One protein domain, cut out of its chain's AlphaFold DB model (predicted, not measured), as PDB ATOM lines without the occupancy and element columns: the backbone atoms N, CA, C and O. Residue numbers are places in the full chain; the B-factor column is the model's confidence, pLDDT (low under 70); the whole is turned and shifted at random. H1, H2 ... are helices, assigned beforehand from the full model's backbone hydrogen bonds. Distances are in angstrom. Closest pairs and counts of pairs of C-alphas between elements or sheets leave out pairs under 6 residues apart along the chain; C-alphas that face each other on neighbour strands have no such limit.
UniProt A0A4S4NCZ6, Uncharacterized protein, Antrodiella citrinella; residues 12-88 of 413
ATOM      1  N   SER A  12     -52.432   3.586 -51.998       66.62
ATOM      2  CA  SER A  12     -53.883   3.673 -51.804       66.62
ATOM      3  C   SER A  12     -54.291   3.828 -50.331       66.62
ATOM      4  O   SER A  12     -55.322   4.432 -50.037       66.62
ATOM      5  N   LEU A  13     -53.456   3.345 -49.405       67.81
ATOM      6  CA  LEU A  13     -53.708   3.362 -47.962       67.81
ATOM      7  C   LEU A  13     -53.240   4.649 -47.269       67.81
ATOM      8  O   LEU A  13     -53.444   4.799 -46.064       67.81
ATOM      9  N   VAL A  14     -52.612   5.580 -47.996       67.62
ATOM     10  CA  VAL A  14     -52.093   6.822 -47.409       67.62
ATOM     11  C   VAL A  14     -53.243   7.814 -47.172       67.62
ATOM     12  O   VAL A  14     -53.886   8.233 -48.144       67.62
ATOM     13  N   PRO A  15     -53.510   8.211 -45.909       68.81
ATOM     14  CA  PRO A  15     -54.538   9.200 -45.598       68.81
ATOM     15  C   PRO A  15     -54.206  10.561 -46.208       68.81
ATOM     16  O   PRO A  15     -53.041  10.890 -46.405       68.81
ATOM     17  N   ASP A  16     -55.225  11.388 -46.443       64.62
ATOM     18  CA  ASP A  16     -55.050  12.739 -46.998       64.62
ATOM     19  C   ASP A  16     -54.231  13.667 -46.079       64.62
ATOM     20  O   ASP A  16     -53.663  14.656 -46.538       64.62
ATOM     21  N   GLU A  17     -54.138  13.333 -44.788       65.38
ATOM     22  CA  GLU A  17     -53.276  14.001 -43.816       65.38
ATOM     23  C   GLU A  17     -52.206  13.040 -43.305       65.38
ATOM     24  O   GLU A  17     -52.488  12.019 -42.675       65.38
ATOM     25  N   PHE A  18     -50.953  13.390 -43.577       67.00
ATOM     26  CA  PHE A  18     -49.797  12.617 -43.162       67.00
ATOM     27  C   PHE A  18     -48.621  13.541 -42.853       67.00
ATOM     28  O   PHE A  18     -48.236  14.392 -43.656       67.00
ATOM     29  N   ASP A  19     -48.030  13.331 -41.683       65.69
ATOM     30  CA  ASP A  19     -46.736  13.896 -41.277       65.69
ATOM     31  C   ASP A  19     -45.690  12.800 -41.041       65.69
ATOM     32  O   ASP A  19     -44.534  13.084 -40.731       65.69
ATOM     33  N   ASP A  20     -46.098  11.537 -41.173       70.25
ATOM     34  CA  ASP A  20     -45.253  10.403 -40.845       70.25
ATOM     35  C   ASP A  20     -44.360  10.019 -42.030       70.25
ATOM     36  O   ASP A  20     -44.808   9.910 -43.178       70.25
ATOM     37  N   ILE A  21     -43.074   9.795 -41.749       72.38
ATOM     38  CA  ILE A  21     -42.022   9.599 -42.764       72.38
ATOM     39  C   ILE A  21     -42.343   8.403 -43.669       72.38
ATOM     40  O   ILE A  21     -42.017   8.396 -44.857       72.38
ATOM     41  N   HIS A  22     -43.013   7.396 -43.115       72.31
ATOM     42  CA  HIS A  22     -43.392   6.186 -43.832       72.31
ATOM     43  C   HIS A  22     -44.446   6.434 -44.918       72.31
ATOM     44  O   HIS A  22     -44.367   5.817 -45.978       72.31
ATOM     45  N   HIS A  23     -45.364   7.383 -44.721       75.06
ATOM     46  CA  HIS A  23     -46.360   7.752 -45.732       75.06
ATOM     47  C   HIS A  23     -45.729   8.510 -46.904       75.06
ATOM     48  O   HIS A  23     -46.051   8.243 -48.061       75.06
ATOM     49  N   HIS A  24     -44.756   9.383 -46.616       77.38
ATOM     50  CA  HIS A  24     -43.929  10.010 -47.650       77.38
ATOM     51  C   HIS A  24     -43.169   8.954 -48.471       77.38
ATOM     52  O   HIS A  24     -43.119   9.034 -49.696       77.38
ATOM     53  N   HIS A  25     -42.627   7.927 -47.806       77.25
ATOM     54  CA  HIS A  25     -41.937   6.818 -48.470       77.25
ATOM     55  C   HIS A  25     -42.859   5.954 -49.334       77.25
ATOM     56  O   HIS A  25     -42.457   5.564 -50.425       77.25
ATOM     57  N   ALA A  26     -44.073   5.644 -48.870       77.88
ATOM     58  CA  ALA A  26     -45.033   4.850 -49.636       77.88
ATOM     59  C   ALA A  26     -45.447   5.565 -50.933       77.88
ATOM     60  O   ALA A  26     -45.413   4.964 -52.004       77.88
ATOM     61  N   LEU A  27     -45.745   6.865 -50.853       78.25
ATOM     62  CA  LEU A  27     -46.062   7.680 -52.028       78.25
ATOM     63  C   LEU A  27     -44.873   7.796 -52.993       78.25
ATOM     64  O   LEU A  27     -45.043   7.613 -54.197       78.25
ATOM     65  N   ALA A  28     -43.667   8.046 -52.473       81.31
ATOM     66  CA  ALA A  28     -42.458   8.088 -53.292       81.31
ATOM     67  C   ALA A  28     -42.182   6.740 -53.973       81.31
ATOM     68  O   ALA A  28     -41.801   6.707 -55.137       81.31
ATOM     69  N   MET A  29     -42.408   5.622 -53.278       78.94
ATOM     70  CA  MET A  29     -42.229   4.298 -53.867       78.94
ATOM     71  C   MET A  29     -43.256   4.008 -54.960       78.94
ATOM     72  O   MET A  29     -42.864   3.520 -56.013       78.94
ATOM     73  N   SER A  30     -44.534   4.330 -54.754       78.94
ATOM     74  CA  SER A  30     -45.547   4.203 -55.812       78.94
ATOM     75  C   SER A  30     -45.154   5.011 -57.041       78.94
ATOM     76  O   SER A  30     -45.159   4.483 -58.144       78.94
ATOM     77  N   HIS A  31     -44.699   6.250 -56.840       81.06
ATOM     78  CA  HIS A  31     -44.160   7.060 -57.924       81.06
ATOM     79  C   HIS A  31     -42.994   6.360 -58.632       81.06
ATOM     80  O   HIS A  31     -42.955   6.311 -59.858       81.06
ATOM     81  N   TYR A  32     -42.031   5.815 -57.882       80.56
ATOM     82  CA  TYR A  32     -40.899   5.108 -58.478       80.56
ATOM     83  C   TYR A  32     -41.320   3.861 -59.253       80.56
ATOM     84  O   TYR A  32     -40.743   3.607 -60.305       80.56
ATOM     85  N   LEU A  33     -42.303   3.099 -58.771       80.81
ATOM     86  CA  LEU A  33     -42.823   1.921 -59.467       80.81
ATOM     87  C   LEU A  33     -43.509   2.312 -60.779       80.81
ATOM     88  O   LEU A  33     -43.153   1.777 -61.829       80.81
ATOM     89  N   ASP A  34     -44.409   3.292 -60.733       79.25
ATOM     90  CA  ASP A  34     -45.141   3.769 -61.909       79.25
ATOM     91  C   ASP A  34     -44.191   4.412 -62.936       79.25
ATOM     92  O   ASP A  34     -44.296   4.176 -64.142       79.25
ATOM     93  N   ALA A  35     -43.210   5.194 -62.474       81.50
ATOM     94  CA  ALA A  35     -42.179   5.773 -63.333       81.50
ATOM     95  C   ALA A  35     -41.288   4.684 -63.946       81.50
ATOM     96  O   ALA A  35     -40.909   4.773 -65.113       81.50
ATOM     97  N   TYR A  36     -40.978   3.627 -63.192       80.62
ATOM     98  CA  TYR A  36     -40.173   2.522 -63.696       80.62
ATOM     99  C   TYR A  36     -40.903   1.706 -64.771       80.62
ATOM    100  O   TYR A  36     -40.276   1.314 -65.754       80.62
ATOM    101  N   GLU A  37     -42.218   1.493 -64.652       77.19
ATOM    102  CA  GLU A  37     -43.008   0.882 -65.734       77.19
ATOM    103  C   GLU A  37     -42.904   1.684 -67.037       77.19
ATOM    104  O   GLU A  37     -42.689   1.116 -68.112       77.19
ATOM    105  N   VAL A  38     -42.987   3.011 -66.950       80.25
ATOM    106  CA  VAL A  38     -42.861   3.909 -68.107       80.25
ATOM    107  C   VAL A  38     -41.427   3.949 -68.648       80.25
ATOM    108  O   VAL A  38     -41.218   3.950 -69.863       80.25
ATOM    109  N   PHE A  39     -40.431   3.892 -67.767       82.38
ATOM    110  CA  PHE A  39     -39.023   3.789 -68.146       82.38
ATOM    111  C   PHE A  39     -38.745   2.523 -68.962       82.38
ATOM    112  O   PHE A  39     -38.041   2.568 -69.973       82.38
ATOM    113  N   LEU A  40     -39.350   1.393 -68.583       79.44
ATOM    114  CA  LEU A  40     -39.238   0.140 -69.334       79.44
ATOM    115  C   LEU A  40     -39.834   0.236 -70.753       79.44
ATOM    116  O   LEU A  40     -39.424  -0.524 -71.631       79.44
ATOM    117  N   LEU A  41     -40.741   1.186 -71.011       81.81
ATOM    118  CA  LEU A  41     -41.270   1.508 -72.347       81.81
ATOM    119  C   LEU A  41     -40.359   2.456 -73.155       81.81
ATOM    120  O   LEU A  41     -40.669   2.771 -74.305       81.81
ATOM    121  N   GLY A  42     -39.231   2.891 -72.586       70.38
ATOM    122  CA  GLY A  42     -38.225   3.730 -73.241       70.38
ATOM    123  C   GLY A  42     -38.487   5.234 -73.161       70.38
ATOM    124  O   GLY A  42     -37.885   5.995 -73.920       70.38
ATOM    125  N   GLN A  43     -39.393   5.675 -72.288       73.25
ATOM    126  CA  GLN A  43     -39.604   7.095 -72.011       73.25
ATOM    127  C   GLN A  43     -38.773   7.509 -70.790       73.25
ATOM    128  O   GLN A  43     -38.872   6.886 -69.741       73.25
ATOM    129  N   ASP A  44     -37.983   8.578 -70.914       74.44
ATOM    130  CA  ASP A  44     -37.128   9.098 -69.829       74.44
ATOM    131  C   ASP A  44     -37.791  10.223 -69.007       74.44
ATOM    132  O   ASP A  44     -37.142  10.846 -68.167       74.44
ATOM    133  N   VAL A  45     -39.067  10.537 -69.258       68.44
ATOM    134  CA  VAL A  45     -39.785  11.625 -68.572       68.44
ATOM    135  C   VAL A  45     -41.100  11.099 -68.002       68.44
ATOM    136  O   VAL A  45     -41.852  10.447 -68.725       68.44
ATOM    137  N   TYR A  46     -41.392  11.433 -66.736       75.25
ATOM    138  CA  TYR A  46     -42.516  10.886 -65.948       75.25
ATOM    139  C   TYR A  46     -43.522  11.964 -65.489       75.25
ATOM    140  O   TYR A  46     -43.773  12.132 -64.295       75.25
ATOM    141  N   PRO A  47     -44.107  12.747 -66.413       77.38
ATOM    142  CA  PRO A  47     -44.884  13.926 -66.044       77.38
ATOM    143  C   PRO A  47     -46.244  13.602 -65.410       77.38
ATOM    144  O   PRO A  47     -46.805  14.460 -64.738       77.38
ATOM    145  N   GLU A  48     -46.822  12.418 -65.642       77.06
ATOM    146  CA  GLU A  48     -48.103  12.040 -65.019       77.06
ATOM    147  C   GLU A  48     -47.914  11.569 -63.576       77.06
ATOM    148  O   GLU A  48     -48.714  11.894 -62.701       77.06
ATOM    149  N   GLN A  49     -46.829  10.852 -63.309       76.44
ATOM    150  CA  GLN A  49     -46.516  10.313 -61.993       76.44
ATOM    151  C   GLN A  49     -46.120  11.438 -61.040       76.44
ATOM    152  O   GLN A  49     -46.654  11.520 -59.930       76.44
ATOM    153  N   GLU A  50     -45.239  12.340 -61.486       76.25
ATOM    154  CA  GLU A  50     -44.826  13.502 -60.695       76.25
ATOM    155  C   GLU A  50     -46.036  14.368 -60.337       76.25
ATOM    156  O   GLU A  50     -46.189  14.751 -59.179       76.25
ATOM    157  N   LYS A  51     -46.965  14.568 -61.282       81.38
ATOM    158  CA  LYS A  51     -48.221  15.284 -61.027       81.38
ATOM    159  C   LYS A  51     -49.063  14.648 -59.931       81.38
ATOM    160  O   LYS A  51     -49.523  15.365 -59.053       81.38
ATOM    161  N   ASN A  52     -49.247  13.330 -59.938       79.62
ATOM    162  CA  ASN A  52     -50.045  12.668 -58.900       79.62
ATOM    163  C   ASN A  52     -49.440  12.866 -57.503       79.62
ATOM    164  O   ASN A  52     -50.162  13.071 -56.520       79.62
ATOM    165  N   LEU A  53     -48.109  12.821 -57.403       79.06
ATOM    166  CA  LEU A  53     -47.415  13.072 -56.146       79.06
ATOM    167  C   LEU A  53     -47.534  14.545 -55.731       79.06
ATOM    168  O   LEU A  53     -47.883  14.834 -54.585       79.06
ATOM    169  N   GLU A  54     -47.296  15.471 -56.660       81.31
ATOM    170  CA  GLU A  54     -47.446  16.911 -56.441       81.31
ATOM    171  C   GLU A  54     -48.862  17.271 -55.995       81.31
ATOM    172  O   GLU A  54     -49.017  18.038 -55.050       81.31
ATOM    173  N   GLU A  55     -49.895  16.684 -56.597       83.00
ATOM    174  CA  GLU A  55     -51.292  16.922 -56.230       83.00
ATOM    175  C   GLU A  55     -51.581  16.512 -54.782       83.00
ATOM    176  O   GLU A  55     -52.253  17.246 -54.050       83.00
ATOM    177  N   ARG A  56     -51.028  15.383 -54.322       78.62
ATOM    178  CA  ARG A  56     -51.182  14.938 -52.927       78.62
ATOM    179  C   ARG A  56     -50.530  15.905 -51.941       78.62
ATOM    180  O   ARG A  56     -51.159  16.277 -50.950       78.62
ATOM    181  N   TYR A  57     -49.296  16.334 -52.201       79.06
ATOM    182  CA  TYR A  57     -48.616  17.297 -51.326       79.06
ATOM    183  C   TYR A  57     -49.233  18.692 -51.411       79.06
ATOM    184  O   TYR A  57     -49.397  19.343 -50.382       79.06
ATOM    185  N   ALA A  58     -49.669  19.121 -52.595       82.19
ATOM    186  CA  ALA A  58     -50.383  20.375 -52.783       82.19
ATOM    187  C   ALA A  58     -51.692  20.400 -51.986       82.19
ATOM    188  O   ALA A  58     -52.050  21.440 -51.432       82.19
ATOM    189  N   LEU A  59     -52.388  19.264 -51.862       81.81
ATOM    190  CA  LEU A  59     -53.589  19.172 -51.036       81.81
ATOM    191  C   LEU A  59     -53.271  19.425 -49.553       81.81
ATOM    192  O   LEU A  59     -53.967  20.206 -48.900       81.81
ATOM    193  N   LYS A  60     -52.198  18.826 -49.029       77.81
ATOM    194  CA  LYS A  60     -51.739  19.059 -47.651       77.81
ATOM    195  C   LYS A  60     -51.312  20.513 -47.445       77.81
ATOM    196  O   LYS A  60     -51.783  21.169 -46.512       77.81
ATOM    197  N   ASP A  61     -50.466  21.026 -48.333       81.75
ATOM    198  CA  ASP A  61     -49.967  22.397 -48.265       81.75
ATOM    199  C   ASP A  61     -51.117  23.402 -48.347       81.75
ATOM    200  O   ASP A  61     -51.119  24.385 -47.608       81.75
ATOM    201  N   SER A  62     -52.152  23.125 -49.147       82.44
ATOM    202  CA  SER A  62     -53.332  23.989 -49.236       82.44
ATOM    203  C   SER A  62     -54.025  24.169 -47.884       82.44
ATOM    204  O   SER A  62     -54.406  25.285 -47.539       82.44
ATOM    205  N   ARG A  63     -54.126  23.114 -47.068       80.25
ATOM    206  CA  ARG A  63     -54.752  23.203 -45.742       80.25
ATOM    207  C   ARG A  63     -53.880  23.947 -44.744       80.25
ATOM    208  O   ARG A  63     -54.376  24.829 -44.049       80.25
ATOM    209  N   VAL A  64     -52.580  23.653 -44.711       82.06
ATOM    210  CA  VAL A  64     -51.643  24.360 -43.824       82.06
ATOM    211  C   VAL A  64     -51.606  25.848 -44.165       82.06
ATOM    212  O   VAL A  64     -51.602  26.682 -43.263       82.06
ATOM    213  N   VAL A  65     -51.634  26.197 -45.455       83.75
ATOM    214  CA  VAL A  65     -51.724  27.587 -45.913       83.75
ATOM    215  C   VAL A  65     -53.022  28.234 -45.435       83.75
ATOM    216  O   VAL A  65     -52.958  29.328 -44.877       83.75
ATOM    217  N   VAL A  66     -54.166  27.552 -45.557       86.31
ATOM    218  CA  VAL A  66     -55.456  28.056 -45.056       86.31
ATOM    219  C   VAL A  66     -55.405  28.318 -43.548       86.31
ATOM    220  O   VAL A  66     -55.814  29.389 -43.098       86.31
ATOM    221  N   ASP A  67     -54.848  27.406 -42.753       85.38
ATOM    222  CA  ASP A  67     -54.738  27.593 -41.302       85.38
ATOM    223  C   ASP A  67     -53.795  28.750 -40.936       85.38
ATOM    224  O   ASP A  67     -54.075  29.548 -40.032       85.38
ATOM    225  N   LEU A  68     -52.683  28.890 -41.660       85.94
ATOM    226  CA  LEU A  68     -51.724  29.974 -41.456       85.94
ATOM    227  C   LEU A  68     -52.338  31.332 -41.828       85.94
ATOM    228  O   LEU A  68     -52.109  32.329 -41.134       85.94
ATOM    229  N   GLU A  69     -53.147  31.379 -42.886       88.00
ATOM    230  CA  GLU A  69     -53.920  32.558 -43.273       88.00
ATOM    231  C   GLU A  69     -54.948  32.925 -42.203       88.00
ATOM    232  O   GLU A  69     -54.940  34.068 -41.736       88.00
ATOM    233  N   GLN A  70     -55.726  31.960 -41.703       90.06
ATOM    234  CA  GLN A  70     -56.675  32.196 -40.612       90.06
ATOM    235  C   GLN A  70     -55.983  32.740 -39.357       90.06
ATOM    236  O   GLN A  70     -56.460  33.693 -38.732       90.06
ATOM    237  N   LYS A  71     -54.825  32.185 -38.978       88.06
ATOM    238  CA  LYS A  71     -54.065  32.671 -37.815       88.06
ATOM    239  C   LYS A  71     -53.492  34.068 -38.035       88.06
ATOM    240  O   LYS A  71     -53.520  34.886 -37.114       88.06
ATOM    241  N   LYS A  72     -53.017  34.382 -39.244       88.31
ATOM    242  CA  LYS A  72     -52.565  35.739 -39.596       88.31
ATOM    243  C   LYS A  72     -53.711  36.744 -39.566       88.31
ATOM    244  O   LYS A  72     -53.512  37.856 -39.075       88.31
ATOM    245  N   GLU A  73     -54.894  36.377 -40.050       89.81
ATOM    246  CA  GLU A  73     -56.083  37.228 -39.976       89.81
ATOM    247  C   GLU A  73     -56.514  37.470 -38.532       89.81
ATOM    248  O   GLU A  73     -56.714  38.622 -38.148       89.81
ATOM    249  N   GLN A  74     -56.541  36.427 -37.697       89.94
ATOM    250  CA  GLN A  74     -56.818  36.563 -36.264       89.94
ATOM    251  C   GLN A  74     -55.810  37.498 -35.584       89.94
ATOM    252  O   GLN A  74     -56.199  38.380 -34.819       89.94
ATOM    253  N   MET A  75     -54.518  37.376 -35.895       83.50
ATOM    254  CA  MET A  75     -53.492  38.244 -35.316       83.50
ATOM    255  C   MET A  75     -53.609  39.701 -35.789       83.50
ATOM    256  O   MET A  75     -53.420  40.630 -34.998       83.50
ATOM    257  N   LYS A  76     -53.971  39.933 -37.056       91.25
ATOM    258  CA  LYS A  76     -54.272  41.279 -37.567       91.25
ATOM    259  C   LYS A  76     -55.515  41.873 -36.904       91.25
ATOM    260  O   LYS A  76     -55.466  43.030 -36.500       91.25
ATOM    261  N   ALA A  77     -56.583  41.094 -36.739       90.62
ATOM    262  CA  ALA A  77     -57.802  41.545 -36.071       90.62
ATOM    263  C   ALA A  77     -57.520  41.936 -34.613       90.62
ATOM    264  O   ALA A  77     -57.789  43.065 -34.210       90.62
ATOM    265  N   ILE A  78     -56.853  41.057 -33.860       87.94
ATOM    266  CA  ILE A  78     -56.521  41.306 -32.452       87.94
ATOM    267  C   ILE A  78     -55.584  42.511 -32.307       87.94
ATOM    268  O   ILE A  78     -55.779  43.334 -31.418       87.94
ATOM    269  N   SER A  79     -54.576  42.660 -33.174       84.88
ATOM    270  CA  SER A  79     -53.674  43.821 -33.109       84.88
ATOM    271  C   SER A  79     -54.368  45.137 -33.478       84.88
ATOM    272  O   SER A  79     -54.084  46.161 -32.851       84.88
ATOM    273  N   ALA A  80     -55.307  45.125 -34.431       87.00
ATOM    274  CA  ALA A  80     -56.138  46.282 -34.753       87.00
ATOM    275  C   ALA A  80     -57.056  46.665 -33.580       87.00
ATOM    276  O   ALA A  80     -57.151  47.847 -33.238       87.00
ATOM    277  N   ASP A  81     -57.655  45.680 -32.912       84.75
ATOM    278  CA  ASP A  81     -58.480  45.897 -31.722       84.75
ATOM    279  C   ASP A  81     -57.654  46.457 -30.555       84.75
ATOM    280  O   ASP A  81     -58.070  47.413 -29.898       84.75
ATOM    281  N   LEU A  82     -56.434  45.952 -30.348       78.31
ATOM    282  CA  LEU A  82     -55.517  46.462 -29.325       78.31
ATOM    283  C   LEU A  82     -55.112  47.919 -29.604       78.31
ATOM    284  O   LEU A  82     -55.140  48.756 -28.701       78.31
ATOM    285  N   GLN A  83     -54.799  48.262 -30.859       82.25
ATOM    286  CA  GLN A  83     -54.519  49.650 -31.244       82.25
ATOM    287  C   GLN A  83     -55.741  50.560 -31.091       82.25
ATOM    288  O   GLN A  83     -55.589  51.727 -30.723       82.25
ATOM    289  N   ARG A  84     -56.949  50.049 -31.352       80.81
ATOM    290  CA  ARG A  84     -58.197  50.791 -31.156       80.81
ATOM    291  C   ARG A  84     -58.435  51.096 -29.679       80.81
ATOM    292  O   ARG A  84     -58.802  52.222 -29.359       80.81
ATOM    293  N   ILE A  85     -58.177  50.134 -28.794       76.69
ATOM    294  CA  ILE A  85     -58.310  50.314 -27.342       76.69
ATOM    295  C   ILE A  85     -57.234  51.265 -26.801       76.69
ATOM    296  O   ILE A  85     -57.551  52.105 -25.972       76.69
ATOM    297  N   LEU A  86     -55.992  51.197 -27.296       72.56
ATOM    298  CA  LEU A  86     -54.911  52.102 -26.869       72.56
ATOM    299  C   LEU A  86     -55.096  53.552 -27.343       72.56
ATOM    300  O   LEU A  86     -54.679  54.476 -26.650       72.56
ATOM    301  N   LYS A  87     -55.682  53.768 -28.529       72.50
ATOM    302  CA  LYS A  87     -55.964  55.115 -29.060       72.50
ATOM    303  C   LYS A  87     -57.260  55.713 -28.520       72.50
ATOM    304  O   LYS A  87     -57.417  56.931 -28.562       72.50
ATOM    305  N   ALA A  88     -58.191  54.887 -28.051       67.94
ATOM    306  CA  ALA A  88     -59.352  55.379 -27.335       67.94
ATOM    307  C   ALA A  88     -58.882  55.902 -25.963       67.94
ATOM    308  O   ALA A  88     -58.311  55.130 -25.193       67.94
TER     309      ALA A  88
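AT A GLANCE: This is residues 12 to 88 of the 413 residues of an uncharacterized protein of Antrodiella citrinella (UniProt A0A4S4NCZ6). One long helix, H2, makes the length of the domain, and a shorter helix, H1, folds back beside its first part as a lopsided helical hairpin. The far part of H2, within residues 64 to 88, sticks out as a free arm. The printed part has 77 residues with two named helices, H1 then H2, and no named strand: all helix. It is extended, with a radius of gyration of the C-alphas of 21.0 A and spans of 72 by 23 by 14 A.

IN THESE COORDINATES: H2, residues 47 to 87, is 56.5 A long, from C-alpha 47 at (-44.884, 13.926, -66.044) to C-alpha 87 at (-55.964, 55.115, -29.060). It has a kink of 28 degrees near residue 57. H1, residues 21 to 40, begins at C-alpha 21 at (-42.022, 9.599, -42.764) and measures 28.3 A.

HOW THE PARTS SIT: H1 and H2 form a helical hairpin and touch through residues 27 to 35 of H1 and 49 to 53 of H2 alone. Their closest C-alphas, those of His 31 and Gln 49, are 5.7 A apart. They run opposite ways at a tilt of 36 degrees, only just steep. In H1 and H2 every O i to N i+4 pair is within hydrogen-bond range.

THE WHOLE: The C-alphas of Leu 41 and Ala 88, the two farthest apart, are 72.5 A apart. The printed part has no cut, and the link from H1 to H2 is short, with 6 residues. Confidence is under 70 at residues 12 to 19, 45 and 88.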